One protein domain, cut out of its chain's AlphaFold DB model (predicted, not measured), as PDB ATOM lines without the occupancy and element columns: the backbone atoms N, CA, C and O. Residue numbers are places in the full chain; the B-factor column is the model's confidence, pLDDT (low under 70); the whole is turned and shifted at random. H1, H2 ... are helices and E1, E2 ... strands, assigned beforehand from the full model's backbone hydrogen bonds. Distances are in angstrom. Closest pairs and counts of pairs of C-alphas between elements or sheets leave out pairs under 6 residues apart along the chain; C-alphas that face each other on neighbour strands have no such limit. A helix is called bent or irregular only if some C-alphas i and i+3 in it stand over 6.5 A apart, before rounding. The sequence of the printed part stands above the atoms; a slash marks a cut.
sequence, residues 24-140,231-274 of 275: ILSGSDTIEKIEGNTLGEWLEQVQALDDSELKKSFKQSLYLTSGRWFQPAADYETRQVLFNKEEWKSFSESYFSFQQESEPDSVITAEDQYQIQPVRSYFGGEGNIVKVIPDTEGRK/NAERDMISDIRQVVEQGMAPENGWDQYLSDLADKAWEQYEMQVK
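This is residues 24 to 140 and 231 to 274 of the 275 residues of an uncharacterized protein of Dorea sp. 5-2 (UniProt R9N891). A kinked helix, H3, runs through the middle of a bundle of five helices, with a small three-stranded sheet over one of its sides and H4, H2 and the helical hairpin H5-H6 round the others. Two long loops, residues 69 to 84 and 101 to 114, reach to opposite ends of the longest axis. The printed part has 161 residues with six named helices and three named strands, in the order E1 H1 H2 H3 H4 E2 E3 H5 H6; the sheet runs E2 - E1 - E3, antiparallel, and the class is mostly helix. The whole is compact, with a radius of gyration of the C-alphas of 16.3 A and spans of 49 by 36 by 26 A.

E1, residues 24 to 27, begins at C-alpha 24 (185.939, 133.007, 142.216). H1 is residues 29 to 33, H2 residues 39 to 48, 14.3 A long. H3, residues 52 to 68, spans 24.8 A; it has a kink of 50 degrees near residue 62 and is irregular, with C-alphas 64 and 67 8.0 A apart. H4, residues 85 to 100, spans 22.1 A. E2 is residues 115 to 118, E3 residues 129 to 132. H5, residues 231 to 246, spans 22.1 A, and H6, residues 253 to 272, spans 28.9 A and ends at C-alpha 272 (206.661, 124.718, 125.632).

In the sheet, N 25 and O 131 of E1 and E3 are 2.9 A apart, and N 115 and O 26 of E2 and E1 2.8 A, both within hydrogen-bond range. H3 is on the sheet at a height of 7.8 A, over E2 and along the strands, at 2 degrees on the local plane; together they make two layers, a helix on one face of a sheet. H1 only grazes the sheet with residues 29 to 32. H3 and H4, a helical hairpin, touch at Lys 59 and Gln 99, the closest C-alphas, 4.6 A apart, at a shallow tilt of 29 degrees. H3 touches H5 with residues 63 to 68 alone, the closest C-alphas being those of Gly 67 and Glu 233, 4.4 A. H4 touches H6, C-alphas 85 and 262 being closest at 5.4 A. H2 and H4 only just touch, with 3 pairs of C-alphas within 8 A, the closest those of Gly 40 and Phe 91, 6.5 A. Every O i to N i+4 pair is within hydrogen-bond range in H2, H4, H5 and H6, against 7 of 13 in H3 and 0 of 1 in H1, where 2 of 2 O i to N i+3 pairs are.

The farthest C-alphas, of Thr 78 and Val 107, are 51.1 A apart. The links H3 to H4 and H4 to E2 are long. Residues 141 to 230 are not printed, and C-alphas 140 and 231 are 20.1 A apart across the cut. The mean pLDDT of the printed part is 89.7; residues 104 to 112 are under 70.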
ATOM      1  N   ILE A  24     186.579 133.104 140.920       95.81
ATOM      2  CA  ILE A  24     185.939 133.007 142.216       95.81
ATOM      3  C   ILE A  24     184.573 132.351 142.056       95.81
ATOM      4  O   ILE A  24     183.945 132.446 140.998       95.81
ATOM      5  N   LEU A  25     184.121 131.725 143.132       95.44
ATOM      6  CA  LEU A  25     182.718 131.457 143.389       95.44
ATOM      7  C   LEU A  25     182.226 132.530 144.364       95.44
ATOM      8  O   LEU A  25     182.807 132.689 145.439       95.44
ATOM      9  N   SER A  26     181.184 133.268 143.992       93.44
ATOM     10  CA  SER A  26     180.563 134.277 144.855       93.44
ATOM     11  C   SER A  26     179.073 134.045 145.029       93.44
ATOM     12  O   SER A  26     178.440 133.619 144.070       93.44
ATOM     13  N   GLY A  27     178.515 134.360 146.198       90.06
ATOM     14  CA  GLY A  27     177.082 134.236 146.472       90.06
ATOM     15  C   GLY A  27     176.730 134.141 147.951       90.06
ATOM     16  O   GLY A  27     177.518 134.572 148.785       90.06
ATOM     17  N   SER A  28     175.558 133.599 148.278       85.06
ATOM     18  CA  SER A  28     175.037 133.575 149.653       85.06
ATOM     19  C   SER A  28     175.799 132.623 150.596       85.06
ATOM     20  O   SER A  28     176.760 131.944 150.216       85.06
ATOM     21  N   ASP A  29     175.369 132.577 151.859       83.56
ATOM     22  CA  ASP A  29     176.023 131.854 152.955       83.56
ATOM     23  C   ASP A  29     176.130 130.334 152.754       83.56
ATOM     24  O   ASP A  29     176.990 129.693 153.358       83.56
ATOM     25  N   THR A  30     175.344 129.737 151.853       84.06
ATOM     26  CA  THR A  30     175.486 128.317 151.491       84.06
ATOM     27  C   THR A  30     176.869 127.991 150.931       84.06
ATOM     28  O   THR A  30     177.322 126.862 151.119       84.06
ATOM     29  N   ILE A  31     177.584 128.946 150.317       88.25
ATOM     30  CA  ILE A  31     178.979 128.735 149.886       88.25
ATOM     31  C   ILE A  31     179.869 128.310 151.063       88.25
ATOM     32  O   ILE A  31     180.837 127.575 150.862       88.25
ATOM     33  N   GLU A  32     179.553 128.702 152.301       87.75
ATOM     34  CA  GLU A  32     180.317 128.268 153.477       87.75
ATOM     35  C   GLU A  32     180.246 126.762 153.715       87.75
ATOM     36  O   GLU A  32     181.199 126.191 154.229       87.75
ATOM     37  N   LYS A  33     179.181 126.097 153.250       88.19
ATOM     38  CA  LYS A  33     179.044 124.635 153.326       88.19
ATOM     39  C   LYS A  33     179.981 123.900 152.363       88.19
ATOM     40  O   LYS A  33     180.130 122.687 152.486       88.19
ATOM     41  N   ILE A  34     180.581 124.608 151.401       91.94
ATOM     42  CA  ILE A  34     181.632 124.065 150.541       91.94
ATOM     43  C   ILE A  34     182.963 124.175 151.296       91.94
ATOM     44  O   ILE A  34     183.633 125.213 151.269       91.94
ATOM     45  N   GLU A  35     183.309 123.112 152.014       91.75
ATOM     46  CA  GLU A  35     184.499 123.020 152.874       91.75
ATOM     47  C   GLU A  35     185.632 122.196 152.240       91.75
ATOM     48  O   GLU A  35     186.709 122.083 152.822       91.75
ATOM     49  N   GLY A  36     185.395 121.598 151.065       92.38
ATOM     50  CA  GLY A  36     186.418 120.847 150.336       92.38
ATOM     51  C   GLY A  36     187.646 121.704 150.014       92.38
ATOM     52  O   GLY A  36     187.548 122.918 149.829       92.38
ATOM     53  N   ASN A  37     188.809 121.070 149.923       95.94
ATOM     54  CA  ASN A  37     190.052 121.730 149.531       95.94
ATOM     55  C   ASN A  37     190.316 121.599 148.032       95.94
ATOM     56  O   ASN A  37     190.952 122.473 147.459       95.94
ATOM     57  N   THR A  38     189.808 120.540 147.400       97.75
ATOM     58  CA  THR A  38     189.969 120.282 145.964       97.75
ATOM     59  C   THR A  38     188.715 120.629 145.175       97.75
ATOM     60  O   THR A  38     187.597 120.624 145.698       97.75
ATOM     61  N   LEU A  39     188.884 120.867 143.874       97.88
ATOM     62  CA  LEU A  39     187.748 121.087 142.986       97.88
ATOM     63  C   LEU A  39     186.834 119.854 142.873       97.88
ATOM     64  O   LEU A  39     185.622 120.000 142.712       97.88
ATOM     65  N   GLY A  40     187.401 118.649 142.991       98.00
ATOM     66  CA  GLY A  40     186.637 117.399 143.041       98.00
ATOM     67  C   GLY A  40     185.695 117.354 144.244       98.00
ATOM     68  O   GLY A  40     184.493 117.159 144.076       98.00
ATOM     69  N   GLU A  41     186.210 117.643 145.441       98.12
ATOM     70  CA  GLU A  41     185.401 117.712 146.667       98.12
ATOM     71  C   GLU A  41     184.327 118.806 146.585       98.12
ATOM     72  O   GLU A  41     183.200 118.596 147.034       98.12
ATOM     73  N   TRP A  42     184.642 119.962 145.982       97.75
ATOM     74  CA  TRP A  42     183.650 121.017 145.741       97.75
ATOM     75  C   TRP A  42     182.498 120.507 144.877       97.75
ATOM     76  O   TRP A  42     181.333 120.720 145.212       97.75
ATOM     77  N   LEU A  43     182.813 119.818 143.778       97.69
ATOM     78  CA  LEU A  43     181.814 119.262 142.874       97.69
ATOM     79  C   LEU A  43     180.935 118.211 143.577       97.69
ATOM     80  O   LEU A  43     179.712 118.274 143.458       97.69
ATOM     81  N   GLU A  44     181.528 117.295 144.348       97.12
ATOM     82  CA  GLU A  44     180.794 116.286 145.132       97.12
ATOM     83  C   GLU A  44     179.850 116.924 146.163       97.12
ATOM     84  O   GLU A  44     178.682 116.540 146.279       97.12
ATOM     85  N   GLN A  45     180.326 117.938 146.890       96.12
ATOM     86  CA  GLN A  45     179.526 118.658 147.880       96.12
ATOM     87  C   GLN A  45     178.359 119.398 147.220       96.12
ATOM     88  O   GLN A  45     177.224 119.285 147.680       96.12
ATOM     89  N   VAL A  46     178.599 120.095 146.106       94.69
ATOM     90  CA  VAL A  46     177.541 120.785 145.351       94.69
ATOM     91  C   VAL A  46     176.489 119.804 144.836       94.69
ATOM     92  O   VAL A  46     175.299 120.103 144.912       94.69
ATOM     93  N   GLN A  47     176.884 118.618 144.370       93.44
ATOM     94  CA  GLN A  47     175.938 117.574 143.961       93.44
ATOM     95  C   GLN A  47     175.057 117.097 145.127       93.44
ATOM     96  O   GLN A  47     173.847 116.905 144.953       93.44
ATOM     97  N   ALA A  48     175.640 116.949 146.318       93.31
ATOM     98  CA  ALA A  48     174.948 116.481 147.516       93.31
ATOM     99  C   ALA A  48     174.045 117.541 148.176       93.31
ATOM    100  O   ALA A  48     173.076 117.181 148.846       93.31
ATOM    101  N   LEU A  49     174.341 118.833 148.001       90.69
ATOM    102  CA  LEU A  49     173.560 119.927 148.583       90.69
ATOM    103  C   LEU A  49     172.161 120.033 147.961       90.69
ATOM    104  O   LEU A  49     171.977 119.907 146.751       90.69
ATOM    105  N   ASP A  50     171.158 120.335 148.783       89.12
ATOM    106  CA  ASP A  50     169.812 120.688 148.314       89.12
ATOM    107  C   ASP A  50     169.732 122.190 147.992       89.12
ATOM    108  O   ASP A  50     169.015 122.949 148.639       89.12
ATOM    109  N   ASP A  51     170.561 122.633 147.042       88.81
ATOM    110  CA  ASP A  51     170.596 124.013 146.549       88.81
ATOM    111  C   ASP A  51     170.607 124.024 145.015       88.81
ATOM    112  O   ASP A  51     171.621 123.757 144.363       88.81
ATOM    113  N   SER A  52     169.443 124.297 144.422       88.00
ATOM    114  CA  SER A  52     169.266 124.297 142.969       88.00
ATOM    115  C   SER A  52     169.994 125.441 142.265       88.00
ATOM    116  O   SER A  52     170.412 125.266 141.122       88.00
ATOM    117  N   GLU A  53     170.147 126.596 142.915       87.75
ATOM    118  CA  GLU A  53     170.784 127.773 142.314       87.75
ATOM    119  C   GLU A  53     172.304 127.593 142.265       87.75
ATOM    120  O   GLU A  53     172.931 127.842 141.233       87.75
ATOM    121  N   LEU A  54     172.899 127.063 143.338       90.12
ATOM    122  CA  LEU A  54     174.323 126.740 143.386       90.12
ATOM    123  C   LEU A  54     174.678 125.651 142.367       90.12
ATOM    124  O   LEU A  54     175.639 125.797 141.603       90.12
ATOM    125  N   LYS A  55     173.865 124.586 142.301       92.00
ATOM    126  CA  LYS A  55     174.005 123.524 141.293       92.00
ATOM    127  C   LYS A  55     173.984 124.097 139.880       92.00
ATOM    128  O   LYS A  55     174.872 123.794 139.087       92.00
ATOM    129  N   LYS A  56     173.007 124.953 139.581       89.69
ATOM    130  CA  LYS A  56     172.873 125.613 138.279       89.69
ATOM    131  C   LYS A  56     174.090 126.474 137.941       89.69
ATOM    132  O   LYS A  56     174.606 126.365 136.832       89.69
ATOM    133  N   SER A  57     174.609 127.256 138.890       91.19
ATOM    134  CA  SER A  57     175.820 128.067 138.683       91.19
ATOM    135  C   SER A  57     177.028 127.206 138.285       91.19
ATOM    136  O   SER A  57     177.717 127.504 137.305       91.19
ATOM    137  N   PHE A  58     177.234 126.065 138.959       94.06
ATOM    138  CA  PHE A  58     178.279 125.101 138.594       94.06
ATOM    139  C   PHE A  58     178.060 124.515 137.192       94.06
ATOM    140  O   PHE A  58     178.982 124.534 136.370       94.06
ATOM    141  N   LYS A  59     176.845 124.040 136.883       92.19
ATOM    142  CA  LYS A  59     176.515 123.487 135.557       92.19
ATOM    143  C   LYS A  59     176.764 124.498 134.436       92.19
ATOM    144  O   LYS A  59     177.342 124.147 133.409       92.19
ATOM    145  N   GLN A  60     176.399 125.760 134.648       89.69
ATOM    146  CA  GLN A  60     176.429 126.790 133.610       89.69
ATOM    147  C   GLN A  60     177.771 127.502 133.448       89.69
ATOM    148  O   GLN A  60     177.997 128.081 132.392       89.69
ATOM    149  N   SER A  61     178.640 127.507 134.462       92.69
ATOM    150  CA  SER A  61     179.815 128.391 134.445       92.69
ATOM    151  C   SER A  61     181.136 127.726 134.821       92.69
ATOM    152  O   SER A  61     182.184 128.262 134.465       92.69
ATOM    153  N   LEU A  62     181.146 126.559 135.482       96.12
ATOM    154  CA  LEU A  62     182.417 125.958 135.912       96.12
ATOM    155  C   LEU A  62     183.315 125.561 134.726       96.12
ATOM    156  O   LEU A  62     184.531 125.693 134.820       96.12
ATOM    157  N   TYR A  63     182.751 125.175 133.576       95.06
ATOM    158  CA  TYR A  63     183.531 124.862 132.369       95.06
ATOM    159  C   TYR A  63     184.430 126.020 131.894       95.06
ATOM    160  O   TYR A  63     185.443 125.783 131.230       95.06
ATOM    161  N   LEU A  64     184.099 127.273 132.245       93.31
ATOM    162  CA  LEU A  64     184.900 128.459 131.917       93.31
ATOM    163  C   LEU A  64     186.274 128.444 132.601       93.31
ATOM    164  O   LEU A  64     187.159 129.202 132.207       93.31
ATOM    165  N   THR A  65     186.457 127.594 133.614       95.00
ATOM    166  CA  THR A  65     187.712 127.432 134.354       95.00
ATOM    167  C   THR A  65     188.479 126.169 133.961       95.00
ATOM    168  O   THR A  65     189.500 125.877 134.571       95.00
ATOM    169  N   SER A  66     188.049 125.452 132.918       95.50
ATOM    170  CA  SER A  66     188.574 124.132 132.519       95.50
ATOM    171  C   SER A  66     190.090 124.043 132.330       95.50
ATOM    172  O   SER A  66     190.718 123.099 132.809       95.50
ATOM    173  N   GLY A  67     190.711 125.052 131.721       93.44
ATOM    174  CA  GLY A  67     192.172 125.122 131.578       93.44
ATOM    175  C   GLY A  67     192.934 125.336 132.895       93.44
ATOM    176  O   GLY A  67     194.157 125.205 132.936       93.44
ATOM    177  N   ARG A  68     192.227 125.655 133.984       93.56
ATOM    178  CA  ARG A  68     192.783 125.916 135.321       93.56
ATOM    179  C   ARG A  68     192.608 124.750 136.283       93.56
ATOM    180  O   ARG A  68     193.139 124.812 137.384       93.56
ATOM    181  N   TRP A  69     191.890 123.700 135.887       96.69
ATOM    182  CA  TRP A  69     191.625 122.545 136.748       96.69
ATOM    183  C   TRP A  69     192.884 121.758 137.113       96.69
ATOM    184  O   TRP A  69     192.821 120.924 138.008       96.69
ATOM    185  N   PHE A  70     194.028 122.042 136.486       95.69
ATOM    186  CA  PHE A  70     195.327 121.531 136.914       95.69
ATOM    187  C   PHE A  70     196.421 122.575 136.657       95.69
ATOM    188  O   PHE A  70     196.887 122.717 135.525       95.69
ATOM    189  N   GLN A  71     196.814 123.343 137.680       93.94
ATOM    190  CA  GLN A  71     197.855 124.368 137.555       93.94
ATOM    191  C   GLN A  71     198.753 124.429 138.799       93.94
ATOM    192  O   GLN A  71     198.244 124.416 139.914       93.94
ATOM    193  N   PRO A  72     200.080 124.591 138.647       93.75
ATOM    194  CA  PRO A  72     200.804 124.797 137.394       93.75
ATOM    195  C   PRO A  72     200.945 123.506 136.574       93.75
ATOM    196  O   PRO A  72     201.280 122.449 137.096       93.75
ATOM    197  N   ALA A  73     200.729 123.610 135.265       95.00
ATOM    198  CA  ALA A  73     200.798 122.483 134.332       95.00
ATOM    199  C   ALA A  73     202.214 122.192 133.789       95.00
ATOM    200  O   ALA A  73     202.444 121.168 133.141       95.00
ATOM    201  N   ALA A  74     203.180 123.074 134.050       92.62
ATOM    202  CA  ALA A  74     204.551 122.962 133.570       92.62
ATOM    203  C   ALA A  74     205.548 123.564 134.571       92.62
ATOM    204  O   ALA A  74     205.286 124.609 135.169       92.62
ATOM    205  N   ASP A  75     206.709 122.925 134.694       90.12
ATOM    206  CA  ASP A  75     207.889 123.435 135.384       90.12
ATOM    207  C   ASP A  75     208.982 123.741 134.354       90.12
ATOM    208  O   ASP A  75     209.620 122.850 133.789       90.12
ATOM    209  N   TYR A  76     209.206 125.031 134.113       84.94
ATOM    210  CA  TYR A  76     210.199 125.514 133.157       84.94
ATOM    211  C   TYR A  76     211.636 125.445 133.687       84.94
ATOM    212  O   TYR A  76     212.575 125.418 132.890       84.94
ATOM    213  N   GLU A  77     211.841 125.408 135.009       83.94
ATOM    214  CA  GLU A  77     213.186 125.297 135.581       83.94
ATOM    215  C   GLU A  77     213.732 123.885 135.390       83.94
ATOM    216  O   GLU A  77     214.881 123.707 134.974       83.94
ATOM    217  N   THR A  78     212.899 122.877 135.651       89.00
ATOM    218  CA  THR A  78     213.269 121.467 135.471       89.00
ATOM    219  C   THR A  78     212.916 120.916 134.089       89.00
ATOM    220  O   THR A  78     213.321 119.797 133.765       89.00
ATOM    221  N   ARG A  79     212.232 121.712 133.253       90.00
ATOM    222  CA  ARG A  79     211.726 121.350 131.916       90.00
ATOM    223  C   ARG A  79     210.807 120.130 131.946       90.00
ATOM    224  O   ARG A  79     210.927 119.223 131.120       90.00
ATOM    225  N   GLN A  80     209.914 120.092 132.928       94.38
ATOM    226  CA  GLN A  80     208.986 118.989 133.146       94.38
ATOM    227  C   GLN A  80     207.552 119.432 132.884       94.38
ATOM    228  O   GLN A  80     207.111 120.481 133.351       94.38
ATOM    229  N   VAL A  81     206.804 118.606 132.155       96.06
ATOM    230  CA  VAL A  81     205.347 118.737 132.086       96.06
ATOM    231  C   VAL A  81     204.775 118.168 133.380       96.06
ATOM    232  O   VAL A  81     205.012 117.002 133.689       96.06
ATOM    233  N   LEU A  82     204.044 118.994 134.129       95.94
ATOM    234  CA  LEU A  82     203.366 118.592 135.364       95.94
ATOM    235  C   LEU A  82     201.915 118.178 135.112       95.94
ATOM    236  O   LEU A  82     201.343 117.462 135.925       95.94
ATOM    237  N   PHE A  83     201.327 118.624 133.998       97.00
ATOM    238  CA  PHE A  83     199.940 118.360 133.636       97.00
ATOM    239  C   PHE A  83     199.594 116.867 133.695       97.00
ATOM    240  O   PHE A  83     200.091 116.063 132.896       97.00
ATOM    241  N   ASN A  84     198.710 116.510 134.625       96.62
ATOM    242  CA  ASN A  84     198.216 115.153 134.788       96.62
ATOM    243  C   ASN A  84     196.964 114.932 133.929       96.62
ATOM    244  O   ASN A  84     195.854 115.309 134.310       96.62
ATOM    245  N   LYS A  85     197.149 114.303 132.762       95.81
ATOM    246  CA  LYS A  85     196.061 114.021 131.811       95.81
ATOM    247  C   LYS A  85     194.927 113.210 132.430       95.81
ATOM    248  O   LYS A  85     193.767 113.538 132.213       95.81
ATOM    249  N   GLU A  86     195.266 112.166 133.185       95.88
ATOM    250  CA  GLU A  86     194.281 111.234 133.744       95.88
ATOM    251  C   GLU A  86     193.419 111.910 134.808       95.88
ATOM    252  O   GLU A  86     192.203 111.750 134.825       95.88
ATOM    253  N   GLU A  87     194.036 112.719 135.666       96.50
ATOM    254  CA  GLU A  87     193.324 113.454 136.708       96.50
ATOM    255  C   GLU A  87     192.441 114.558 136.130       96.50
ATOM    256  O   GLU A  87     191.259 114.653 136.471       96.50
ATOM    257  N   TRP A  88     192.974 115.335 135.182       97.44
ATOM    258  CA  TRP A  88     192.189 116.346 134.483       97.44
ATOM    259  C   TRP A  88     191.005 115.714 133.736       97.44
ATOM    260  O   TRP A  88     189.882 116.218 133.820       97.44
ATOM    261  N   LYS A  89     191.223 114.581 133.052       96.75
ATOM    262  CA  LYS A  89     190.170 113.840 132.346       96.75
ATOM    263  C   LYS A  89     189.118 113.306 133.318       96.75
ATOM    264  O   LYS A  89     187.937 113.574 133.119       96.75
ATOM    265  N   SER A  90     189.532 112.629 134.389       96.56
ATOM    266  CA  SER A  90     188.624 112.053 135.389       96.56
ATOM    267  C   SER A  90     187.734 113.114 136.041       96.56
ATOM    268  O   SER A  90     186.534 112.890 136.241       96.56
ATOM    269  N   PHE A  91     188.295 114.281 136.369       98.06
ATOM    270  CA  PHE A  91     187.501 115.394 136.883       98.06
ATOM    271  C   PHE A  91     186.533 115.924 135.817       98.06
ATOM    272  O   PHE A  91     185.345 116.105 136.091       98.06
ATOM    273  N   SER A  92     187.020 116.122 134.588       97.12
ATOM    274  CA  SER A  92     186.210 116.625 133.477       97.12
ATOM    275  C   SER A  92     185.004 115.729 133.197       97.12
ATOM    276  O   SER A  92     183.887 116.223 133.079       97.12
ATOM    277  N   GLU A  93     185.189 114.411 133.149       95.88
ATOM    278  CA  GLU A  93     184.103 113.445 132.947       95.88
ATOM    279  C   GLU A  93     183.045 113.520 134.052       95.88
ATOM    280  O   GLU A  93     181.843 113.514 133.767       95.88
ATOM    281  N   SER A  94     183.486 113.648 135.306       96.75
ATOM    282  CA  SER A  94     182.597 113.803 136.462       96.75
ATOM    283  C   SER A  94     181.778 115.093 136.354       96.75
ATOM    284  O   SER A  94     180.557 115.081 136.522       96.75
ATOM    285  N   TYR A  95     182.430 116.203 135.998       96.75
ATOM    286  CA  TYR A  95     181.770 117.491 135.807       96.75
ATOM    287  C   TYR A  95     180.781 117.481 134.638       96.75
ATOM    288  O   TYR A  95     179.639 117.905 134.803       96.75
ATOM    289  N   PHE A  96     181.181 116.994 133.462       94.25
ATOM    290  CA  PHE A  96     180.309 116.992 132.287       94.25
ATOM    291  C   PHE A  96     179.145 116.012 132.433       94.25
ATOM    292  O   PHE A  96     178.071 116.275 131.893       94.25
ATOM    293  N   SER A  97     179.311 114.928 133.196       93.38
ATOM    294  CA  SER A  97     178.194 114.062 133.587       93.38
ATOM    295  C   SER A  97     177.178 114.830 134.435       93.38
ATOM    296  O   SER A  97     175.998 114.849 134.095       93.38
ATOM    297  N   PHE A  98     177.644 115.544 135.465       93.94
ATOM    298  CA  PHE A  98     176.798 116.401 136.301       93.94
ATOM    299  C   PHE A  98     176.119 117.523 135.500       93.94
ATOM    300  O   PHE A  98     174.927 117.777 135.671       93.94
ATOM    301  N   GLN A  99     176.844 118.173 134.585       91.38
ATOM    302  CA  GLN A  99     176.305 119.226 133.720       91.38
ATOM    303  C   GLN A  99     175.129 118.731 132.863       91.38
ATOM    304  O   GLN A  99     174.176 119.475 132.652       91.38
ATOM    305  N   GLN A 100     175.182 117.485 132.386       87.88
ATOM    306  CA  GLN A 100     174.157 116.898 131.515       87.88
ATOM    307  C   GLN A 100     172.921 116.381 132.261       87.88
ATOM    308  O   GLN A 100     171.912 116.066 131.626       87.88
ATOM    309  N   GLU A 101     172.967 116.278 133.590       87.88
ATOM    310  CA  GLU A 101     171.777 115.962 134.378       87.88
ATOM    311  C   GLU A 101     170.707 117.039 134.180       87.88
ATOM    312  O   GLU A 101     171.029 118.225 134.079       87.88
ATOM    313  N   SER A 102     169.429 116.644 134.197       76.12
ATOM    314  CA  SER A 102     168.302 117.568 134.031       76.12
ATOM    315  C   SER A 102     168.449 118.801 134.924       76.12
ATOM    316  O   SER A 102     168.689 118.679 136.130       76.12
ATOM    317  N   GLU A 103     168.317 119.982 134.324       70.44
ATOM    318  CA  GLU A 103     168.300 121.241 135.062       70.44
ATOM    319  C   GLU A 103     167.132 121.223 136.060       70.44
ATOM    320  O   GLU A 103     166.018 120.846 135.684       70.44
ATOM    321  N   PRO A 104     167.355 121.586 137.333       61.69
ATOM    322  CA  PRO A 104     166.254 121.770 138.261       61.69
ATOM    323  C   PRO A 104     165.328 122.877 137.737       61.69
ATOM    324  O   PRO A 104     165.809 123.894 137.228       61.69
ATOM    325  N   ASP A 105     164.011 122.690 137.882       55.00
ATOM    326  CA  ASP A 105     162.984 123.690 137.561       55.00
ATOM    327  C   ASP A 105     163.192 124.948 138.430       55.00
ATOM    328  O   ASP A 105     162.577 125.117 139.480       55.00
ATOM    329  N   SER A 106     164.095 125.835 138.016       57.12
ATOM    330  CA  SER A 106     164.353 127.120 138.665       57.12
ATOM    331  C   SER A 106     164.107 128.252 137.674       57.12
ATOM    332  O   SER A 106     164.645 128.284 136.563       57.12
ATOM    333  N   VAL A 107     163.257 129.200 138.071       55.28
ATOM    334  CA  VAL A 107     163.038 130.434 137.314       55.28
ATOM    335  C   VAL A 107     164.326 131.248 137.393       55.28
ATOM    336  O   VAL A 107     164.795 131.530 138.487       55.28
ATOM    337  N   ILE A 108     164.901 131.616 136.244       50.22
ATOM    338  CA  ILE A 108     166.005 132.584 136.187       50.22
ATOM    339  C   ILE A 108     165.465 133.907 136.738       50.22
ATOM    340  O   ILE A 108     164.659 134.571 136.080       50.22
ATOM    341  N   THR A 109     165.867 134.273 137.947       50.59
ATOM    342  CA  THR A 109     165.708 135.637 138.447       50.59
ATOM    343  C   THR A 109     166.963 136.416 138.064       50.59
ATOM    344  O   THR A 109     168.040 135.858 137.902       50.59
ATOM    345  N   ALA A 110     166.844 137.731 137.882       48.75
ATOM    346  CA  ALA A 110     167.990 138.595 137.571       48.75
ATOM    347  C   ALA A 110     169.017 138.697 138.727       48.75
ATOM    348  O   ALA A 110     169.996 139.429 138.620       48.75
ATOM    349  N   GLU A 111     168.779 137.963 139.813       54.56
ATOM    350  CA  GLU A 111     169.564 137.875 141.037       54.56
ATOM    351  C   GLU A 111     169.995 136.412 141.233       54.56
ATOM    352  O   GLU A 111     169.703 135.823 142.269       54.56
ATOM    353  N   ASP A 112     170.625 135.784 140.230       59.72
ATOM    354  CA  ASP A 112     171.279 134.488 140.456       59.72
ATOM    355  C   ASP A 112     172.275 134.686 141.612       59.72
ATOM    356  O   ASP A 112     173.282 135.387 141.458       59.72
ATOM    357  N   GLN A 113     171.956 134.117 142.782       76.06
ATOM    358  CA  GLN A 113     172.714 134.351 144.011       76.06
ATOM    359  C   GLN A 113     174.167 133.918 143.853       76.06
ATOM    360  O   GLN A 113     175.047 134.525 144.450       76.06
ATOM    361  N   TYR A 114     174.423 132.889 143.039       88.81
ATOM    362  CA  TYR A 114     175.739 132.287 142.878       88.81
ATOM    363  C   TYR A 114     176.333 132.541 141.499       88.81
ATOM    364  O   TYR A 114     175.729 132.234 140.470       88.81
ATOM    365  N   GLN A 115     177.579 132.996 141.467       91.06
ATOM    366  CA  GLN A 115     178.311 133.275 140.237       91.06
ATOM    367  C   GLN A 115     179.705 132.657 140.293       91.06
ATOM    368  O   GLN A 115     180.484 132.941 141.203       91.06
ATOM    369  N   ILE A 116     180.033 131.851 139.282       94.19
ATOM    370  CA  ILE A 116     181.417 131.501 138.955       94.19
ATOM    371  C   ILE A 116     181.901 132.498 137.919       94.19
ATOM    372  O   ILE A 116     181.412 132.532 136.788       94.19
ATOM    373  N   GLN A 117     182.865 133.321 138.305       92.56
ATOM    374  CA  GLN A 117     183.281 134.429 137.468       92.56
ATOM    375  C   GLN A 117     184.724 134.840 137.715       92.56
ATOM    376  O   GLN A 117     185.301 134.539 138.762       92.56
ATOM    377  N   PRO A 118     185.327 135.558 136.761       92.31
ATOM    378  CA  PRO A 118     186.582 136.239 137.007       92.31
ATOM    379  C   PRO A 118     186.457 137.208 138.179       92.31
ATOM    380  O   PRO A 118     185.497 137.975 138.224       92.31
ATOM    381  N   VAL A 119     187.468 137.274 139.046       92.25
ATOM    382  CA  VAL A 119     187.462 138.210 140.186       92.25
ATOM    383  C   VAL A 119     187.240 139.665 139.757       92.25
ATOM    384  O   VAL A 119     186.551 140.421 140.432       92.25
ATOM    385  N   ARG A 120     187.743 140.059 138.577       88.12
ATOM    386  CA  ARG A 120     187.560 141.422 138.054       88.12
ATOM    387  C   ARG A 120     186.102 141.778 137.749       88.12
ATOM    388  O   ARG A 120     185.773 142.953 137.636       88.12
ATOM    389  N   SER A 121     185.278 140.761 137.510       88.94
ATOM    390  CA  SER A 121     183.858 140.898 137.196       88.94
ATOM    391  C   SER A 121     182.997 140.881 138.458       88.94
ATOM    392  O   SER A 121     181.781 140.913 138.341       88.94
ATOM    393  N   TYR A 122     183.598 140.823 139.648       89.62
ATOM    394  CA  TYR A 122     182.864 140.882 140.902       89.62
ATOM    395  C   TYR A 122     182.482 142.326 141.239       89.62
ATOM    396  O   TYR A 122     183.344 143.193 141.389       89.62
ATOM    397  N   PHE A 123     181.180 142.581 141.373       85.44
ATOM    398  CA  PHE A 123     180.633 143.902 141.711       85.44
ATOM    399  C   PHE A 123     179.981 143.955 143.101       85.44
ATOM    400  O   PHE A 123     179.501 145.016 143.492       85.44
ATOM    401  N   GLY A 124     179.994 142.851 143.855       83.06
ATOM    402  CA  GLY A 124     179.371 142.764 145.176       83.06
ATOM    403  C   GLY A 124     177.939 142.236 145.175       83.06
ATOM    404  O   GLY A 124     177.448 141.698 144.185       83.06
ATOM    405  N   GLY A 125     177.303 142.376 146.334       76.25
ATOM    406  CA  GLY A 125     175.946 141.947 146.661       76.25
ATOM    407  C   GLY A 125     175.827 141.830 148.178       76.25
ATOM    408  O   GLY A 125     176.779 141.403 148.836       76.25
ATOM    409  N   GLU A 126     174.708 142.270 148.750       70.50
ATOM    410  CA  GLU A 126     174.534 142.276 150.205       70.50
ATOM    411  C   GLU A 126     174.638 140.845 150.755       70.50
ATOM    412  O   GLU A 126     173.906 139.953 150.335       70.50
ATOM    413  N   GLY A 127     175.578 140.620 151.678       73.81
ATOM    414  CA  GLY A 127     175.815 139.299 152.269       73.81
ATOM    415  C   GLY A 127     176.575 138.306 151.382       73.81
ATOM    416  O   GLY A 127     176.700 137.148 151.777       73.81
ATOM    417  N   ASN A 128     177.106 138.730 150.228       85.56
ATOM    418  CA  ASN A 128     177.872 137.842 149.357       85.56
ATOM    419  C   ASN A 128     179.222 137.447 149.968       85.56
ATOM    420  O   ASN A 128     180.024 138.277 150.400       85.56
ATOM    421  N   ILE A 129     179.491 136.153 149.910       89.06
ATOM    422  CA  ILE A 129     180.751 135.504 150.248       89.06
ATOM    423  C   ILE A 129     181.497 135.230 148.949       89.06
ATOM    424  O   ILE A 129     180.881 134.977 147.916       89.06
ATOM    425  N   VAL A 130     182.826 135.294 148.993       93.25
ATOM    426  CA  VAL A 130     183.714 135.047 147.854       93.25
ATOM    427  C   VAL A 130     184.727 133.983 148.259       93.25
ATOM    428  O   VAL A 130     185.378 134.141 149.286       93.25
ATOM    429  N   LYS A 131     184.876 132.931 147.449       94.94
ATOM    430  CA  LYS A 131     185.921 131.905 147.596       94.94
ATOM    431  C   LYS A 131     186.701 131.749 146.295       94.94
ATOM    432  O   LYS A 131     186.106 131.745 145.215       94.94
ATOM    433  N   VAL A 132     188.020 131.579 146.380       96.31
ATOM    434  CA  VAL A 132     188.837 131.238 145.201       96.31
ATOM    435  C   VAL A 132     188.604 129.782 144.826       96.31
ATOM    436  O   VAL A 132     188.679 128.903 145.682       96.31
ATOM    437  N   ILE A 133     188.350 129.532 143.541       96.81
ATOM    438  CA  ILE A 133     188.146 128.177 143.024       96.81
ATOM    439  C   ILE A 133     189.502 127.445 143.001       96.81
ATOM    440  O   ILE A 133     190.408 127.915 142.300       96.81
ATOM    441  N   PRO A 134     189.668 126.334 143.744       97.25
ATOM    442  CA  PRO A 134     190.885 125.531 143.699       97.25
ATOM    443  C   PRO A 134     190.962 124.715 142.403       97.25
ATOM    444  O   PRO A 134     189.979 124.570 141.675       97.25
ATOM    445  N   ASP A 135     192.133 124.152 142.124       97.38
ATOM    446  CA  ASP A 135     192.297 123.123 141.102       97.38
ATOM    447  C   ASP A 135     192.002 121.709 141.655       97.38
ATOM    448  O   ASP A 135     191.551 121.536 142.795       97.38
ATOM    449  N   THR A 136     192.207 120.680 140.833       97.44
ATOM    450  CA  THR A 136     191.969 119.275 141.213       97.44
ATOM    451  C   THR A 136     192.874 118.777 142.343       97.44
ATOM    452  O   THR A 136     192.435 117.931 143.117       97.44
ATOM    453  N   GLU A 137     194.048 119.383 142.541       96.62
ATOM    454  CA  GLU A 137     194.957 119.083 143.657       96.62
ATOM    455  C   GLU A 137     194.807 120.056 144.838       96.62
ATOM    456  O   GLU A 137     195.558 119.998 145.811       96.62
ATOM    457  N   GLY A 138     193.824 120.953 144.769       96.88
ATOM    458  CA  GLY A 138     193.504 121.914 145.818       96.88
ATOM    459  C   GLY A 138     194.281 123.224 145.759       96.88
ATOM    460  O   GLY A 138     194.122 124.072 146.636       96.88
ATOM    461  N   ARG A 139     195.085 123.434 144.713       96.25
ATOM    462  CA  ARG A 139     195.912 124.633 144.571       96.25
ATOM    463  C   ARG A 139     195.068 125.827 144.155       96.25
ATOM    464  O   ARG A 139     194.330 125.775 143.170       96.25
ATOM    465  N   LYS A 140     195.232 126.952 144.849       96.12
ATOM    466  CA  LYS A 140     194.558 128.222 144.521       96.12
ATOM    467  C   LYS A 140     195.503 129.146 143.764       96.12
ATOM    468  O   LYS A 140     196.266 129.908 144.356       96.12
ATOM    469  N   ASN A 231     199.277 129.001 125.864       90.00
ATOM    470  CA  ASN A 231     198.334 128.728 124.774       90.00
ATOM    471  C   ASN A 231     197.576 127.413 125.002       90.00
ATOM    472  O   ASN A 231     196.414 127.339 124.638       90.00
ATOM    473  N   ALA A 232     198.185 126.435 125.684       92.69
ATOM    474  CA  ALA A 232     197.537 125.161 125.989       92.69
ATOM    475  C   ALA A 232     196.280 125.337 126.846       92.69
ATOM    476  O   ALA A 232     195.207 124.846 126.508       92.69
ATOM    477  N   GLU A 233     196.390 126.134 127.908       92.00
ATOM    478  CA  GLU A 233     195.250 126.500 128.750       92.00
ATOM    479  C   GLU A 233     194.177 127.275 127.967       92.00
ATOM    480  O   GLU A 233     192.986 126.997 128.100       92.00
ATOM    481  N   ARG A 234     194.581 128.257 127.150       91.75
ATOM    482  CA  ARG A 234     193.643 129.098 126.387       91.75
ATOM    483  C   ARG A 234     192.876 128.301 125.338       91.75
ATOM    484  O   ARG A 234     191.664 128.475 125.224       91.75
ATOM    485  N   ASP A 235     193.578 127.446 124.603       94.50
ATOM    486  CA  ASP A 235     192.998 126.582 123.579       94.50
ATOM    487  C   ASP A 235     192.026 125.593 124.226       94.50
ATOM    488  O   ASP A 235     190.896 125.469 123.767       94.50
ATOM    489  N   MET A 236     192.410 124.977 125.351       94.44
ATOM    490  CA  MET A 236     191.543 124.066 126.102       94.44
ATOM    491  C   MET A 236     190.230 124.728 126.541       94.44
ATOM    492  O   MET A 236     189.153 124.178 126.309       94.44
ATOM    493  N   ILE A 237     190.306 125.925 127.137       93.75
ATOM    494  CA  ILE A 237     189.111 126.679 127.548       93.75
ATOM    495  C   ILE A 237     188.250 127.019 126.329       93.75
ATOM    496  O   ILE A 237     187.028 126.889 126.386       93.75
ATOM    497  N   SER A 238     188.873 127.459 125.232       94.12
ATOM    498  CA  SER A 238     188.170 127.821 123.999       94.12
ATOM    499  C   SER A 238     187.444 126.628 123.378       94.12
ATOM    500  O   SER A 238     186.272 126.754 123.026       94.12
ATOM    501  N   ASP A 239     188.112 125.479 123.281       93.94
ATOM    502  CA  ASP A 239     187.570 124.257 122.689       93.94
ATOM    503  C   ASP A 239     186.369 123.753 123.511       93.94
ATOM    504  O   ASP A 239     185.285 123.525 122.968       93.94
ATOM    505  N   ILE A 240     186.499 123.662 124.841       94.19
ATOM    506  CA  ILE A 240     185.380 123.298 125.728       94.19
ATOM    507  C   ILE A 240     184.224 124.288 125.604       94.19
ATOM    508  O   ILE A 240     183.075 123.879 125.436       94.19
ATOM    509  N   ARG A 241     184.517 125.588 125.675       92.44
ATOM    510  CA  ARG A 241     183.499 126.636 125.602       92.44
ATOM    511  C   ARG A 241     182.711 126.553 124.303       92.44
ATOM    512  O   ARG A 241     181.490 126.654 124.335       92.44
ATOM    513  N   GLN A 242     183.394 126.345 123.180       91.12
ATOM    514  CA  GLN A 242     182.751 126.214 121.880       91.12
ATOM    515  C   GLN A 242     181.739 125.063 121.869       91.12
ATOM    516  O   GLN A 242     180.622 125.252 121.399       91.12
ATOM    517  N   VAL A 243     182.107 123.896 122.402       90.69
ATOM    518  CA  VAL A 243     181.215 122.728 122.455       90.69
ATOM    519  C   VAL A 243     180.014 122.987 123.367       90.69
ATOM    520  O   VAL A 243     178.873 122.779 122.953       90.69
ATOM    521  N   VAL A 244     180.254 123.486 124.583       89.19
ATOM    522  CA  VAL A 244     179.192 123.727 125.572       89.19
ATOM    523  C   VAL A 244     178.214 124.802 125.091       89.19
ATOM    524  O   VAL A 244     177.004 124.587 125.123       89.19
ATOM    525  N   GLU A 245     178.707 125.942 124.598       88.19
ATOM    526  CA  GLU A 245     177.855 127.057 124.156       88.19
ATOM    527  C   GLU A 245     177.091 126.751 122.858       88.19
ATOM    528  O   GLU A 245     176.023 127.319 122.625       88.19
ATOM    529  N   GLN A 246     177.591 125.840 122.014       85.31
ATOM    530  CA  GLN A 246     176.851 125.364 120.840       85.31
ATOM    531  C   GLN A 246     175.728 124.382 121.202       85.31
ATOM    532  O   GLN A 246     174.863 124.120 120.365       85.31
ATOM    533  N   GLY A 247     175.721 123.845 122.428       77.00
ATOM    534  CA  GLY A 247     174.707 122.901 122.903       77.00
ATOM    535  C   GLY A 247     174.691 121.575 122.138       77.00
ATOM    536  O   GLY A 247     173.691 120.859 122.173       77.00
ATOM    537  N   MET A 248     175.768 121.256 121.414       74.69
ATOM    538  CA  MET A 248     175.903 120.017 120.653       74.69
ATOM    539  C   MET A 248     176.849 119.078 121.394       74.69
ATOM    540  O   MET A 248     177.960 119.464 121.749       74.69
ATOM    541  N   ALA A 249     176.420 117.834 121.611       76.38
ATOM    542  CA  ALA A 249     177.320 116.806 122.116       76.38
ATOM    543  C   ALA A 249     178.473 116.588 121.113       76.38
ATOM    544  O   ALA A 249     178.216 116.605 119.903       76.38
ATOM    545  N   PRO A 250     179.715 116.356 121.578       85.62
ATOM    546  CA  PRO A 250     180.824 116.017 120.690       85.62
ATOM    547  C   PRO A 250     180.490 114.815 119.798       85.62
ATOM    548  O   PRO A 250     179.893 113.847 120.271       85.62
ATOM    549  N   GLU A 251     180.916 114.838 118.529       82.00
ATOM    550  CA  GLU A 251     180.597 113.787 117.543       82.00
ATOM    551  C   GLU A 251     180.998 112.376 118.011       82.00
ATOM    552  O   GLU A 251     180.266 111.415 117.777       82.00
ATOM    553  N   ASN A 252     182.126 112.261 118.720       85.88
ATOM    554  CA  ASN A 252     182.657 110.999 119.249       85.88
ATOM    555  C   ASN A 252     182.310 110.757 120.732       85.88
ATOM    556  O   ASN A 252     182.858 109.852 121.358       85.88
ATOM    557  N   GLY A 253     181.400 111.554 121.300       89.50
ATOM    558  CA  GLY A 253     181.062 111.527 122.722       89.50
ATOM    559  C   GLY A 253     182.080 112.247 123.612       89.50
ATOM    560  O   GLY A 253     183.191 112.580 123.197       89.50
ATOM    561  N   TRP A 254     181.674 112.505 124.857       90.69
ATOM    562  CA  TRP A 254     182.472 113.264 125.825       90.69
ATOM    563  C   TRP A 254     183.779 112.571 126.220       90.69
ATOM    564  O   TRP A 254     184.799 113.241 126.265       90.69
ATOM    565  N   ASP A 255     183.780 111.254 126.441       92.56
ATOM    566  CA  ASP A 255     184.987 110.501 126.834       92.56
ATOM    567  C   ASP A 255     186.135 110.676 125.820       92.56
ATOM    568  O   ASP A 255     187.212 111.163 126.169       92.56
ATOM    569  N   GLN A 256     185.883 110.381 124.536       94.31
ATOM    570  CA  GLN A 256     186.899 110.542 123.492       94.31
ATOM    571  C   GLN A 256     187.306 112.010 123.326       94.31
ATOM    572  O   GLN A 256     188.492 112.305 123.236       94.31
ATOM    573  N   TYR A 257     186.339 112.934 123.332       94.88
ATOM    574  CA  TYR A 257     186.613 114.364 123.186       94.88
ATOM    575  C   TYR A 257     187.530 114.905 124.292       94.88
ATOM    576  O   TYR A 257     188.498 115.610 124.011       94.88
ATOM    577  N   LEU A 258     187.251 114.553 125.550       95.44
ATOM    578  CA  LEU A 258     188.058 114.968 126.696       95.44
ATOM    579  C   LEU A 258     189.439 114.309 126.675       95.44
ATOM    580  O   LEU A 258     190.423 114.962 127.011       95.44
ATOM    581  N   SER A 259     189.523 113.048 126.236       96.12
ATOM    582  CA  SER A 259     190.799 112.356 126.036       96.12
ATOM    583  C   SER A 259     191.674 113.069 125.003       96.12
ATOM    584  O   SER A 259     192.824 113.392 125.296       96.12
ATOM    585  N   ASP A 260     191.115 113.376 123.830       96.06
ATOM    586  CA  ASP A 260     191.827 114.055 122.743       96.06
ATOM    587  C   ASP A 260     192.295 115.453 123.175       96.06
ATOM    588  O   ASP A 260     193.403 115.883 122.845       96.06
ATOM    589  N   LEU A 261     191.469 116.166 123.949       95.94
ATOM    590  CA  LEU A 261     191.809 117.493 124.456       95.94
ATOM    591  C   LEU A 261     192.930 117.448 125.503       95.94
ATOM    592  O   LEU A 261     193.827 118.292 125.473       95.94
ATOM    593  N   ALA A 262     192.910 116.456 126.399       96.88
ATOM    594  CA  ALA A 262     193.969 116.250 127.381       96.88
ATOM    595  C   ALA A 262     195.305 115.896 126.699       96.88
ATOM    596  O   ALA A 262     196.351 116.424 127.080       96.88
ATOM    597  N   ASP A 263     195.272 115.051 125.664       97.44
ATOM    598  CA  ASP A 263     196.450 114.707 124.865       97.44
ATOM    599  C   ASP A 263     197.009 115.930 124.125       97.44
ATOM    600  O   ASP A 263     198.197 116.234 124.261       97.44
ATOM    601  N   LYS A 264     196.152 116.697 123.436       96.56
ATOM    602  CA  LYS A 264     196.535 117.949 122.762       96.56
ATOM    603  C   LYS A 264     197.196 118.936 123.728       96.56
ATOM    604  O   LYS A 264     198.242 119.502 123.413       96.56
ATOM    605  N   ALA A 265     196.607 119.146 124.904       96.19
ATOM    606  CA  ALA A 265     197.152 120.065 125.898       96.19
ATOM    607  C   ALA A 265     198.515 119.598 126.423       96.19
ATOM    608  O   ALA A 265     199.440 120.400 126.543       96.19
ATOM    609  N   TRP A 266     198.665 118.297 126.681       96.56
ATOM    610  CA  TRP A 266     199.937 117.723 127.108       96.56
ATOM    611  C   TRP A 266     201.031 117.906 126.053       96.56
ATOM    612  O   TRP A 266     202.125 118.341 126.400       96.56
ATOM    613  N   GLU A 267     200.739 117.653 124.773       96.19
ATOM    614  CA  GLU A 267     201.687 117.888 123.672       96.19
ATOM    615  C   GLU A 267     202.106 119.362 123.593       96.19
ATOM    616  O   GLU A 267     203.284 119.678 123.415       96.19
ATOM    617  N   GLN A 268     201.160 120.285 123.780       95.50
ATOM    618  CA  GLN A 268     201.453 121.716 123.810       95.50
ATOM    619  C   GLN A 268     202.341 122.105 125.000       95.50
ATOM    620  O   GLN A 268     203.279 122.885 124.815       95.50
ATOM    621  N   TYR A 269     202.105 121.551 126.193       94.94
ATOM    622  CA  TYR A 269     202.997 121.746 127.339       94.94
ATOM    623  C   TYR A 269     204.378 121.129 127.098       94.94
ATOM    624  O   TYR A 269     205.389 121.746 127.432       94.94
ATOM    625  N   GLU A 270     204.441 119.952 126.476       94.81
ATOM    626  CA  GLU A 270     205.694 119.267 126.157       94.81
ATOM    627  C   GLU A 270     206.561 120.078 125.186       94.81
ATOM    628  O   GLU A 270     207.779 120.151 125.356       94.81
ATOM    629  N   MET A 271     205.944 120.717 124.188       92.25
ATOM    630  CA  MET A 271     206.642 121.647 123.300       92.25
ATOM    631  C   MET A 271     207.156 122.870 124.068       92.25
ATOM    632  O   MET A 271     208.331 123.209 123.945       92.25
ATOM    633  N   GLN A 272     206.319 123.488 124.905       88.38
ATOM    634  CA  GLN A 272     206.661 124.718 125.632       88.38
ATOM    635  C   GLN A 272     207.824 124.549 126.615       88.38
ATOM    636  O   GLN A 272     208.666 125.434 126.713       88.38
ATOM    637  N   VAL A 273     207.910 123.427 127.338       89.81
ATOM    638  CA  VAL A 273     209.016 123.208 128.293       89.81
ATOM    639  C   VAL A 273     210.359 122.905 127.612       89.81
ATOM    640  O   VAL A 273     211.396 122.887 128.280       89.81
ATOM    641  N   LYS A 274     210.354 122.628 126.299       87.19
ATOM    642  CA  LYS A 274     211.553 122.320 125.504       87.19
ATOM    643  C   LYS A 274     212.141 123.535 124.777       87.19
ATOM    644  O   LYS A 274     213.297 123.438 124.354       87.19
TER     645      LYS A 274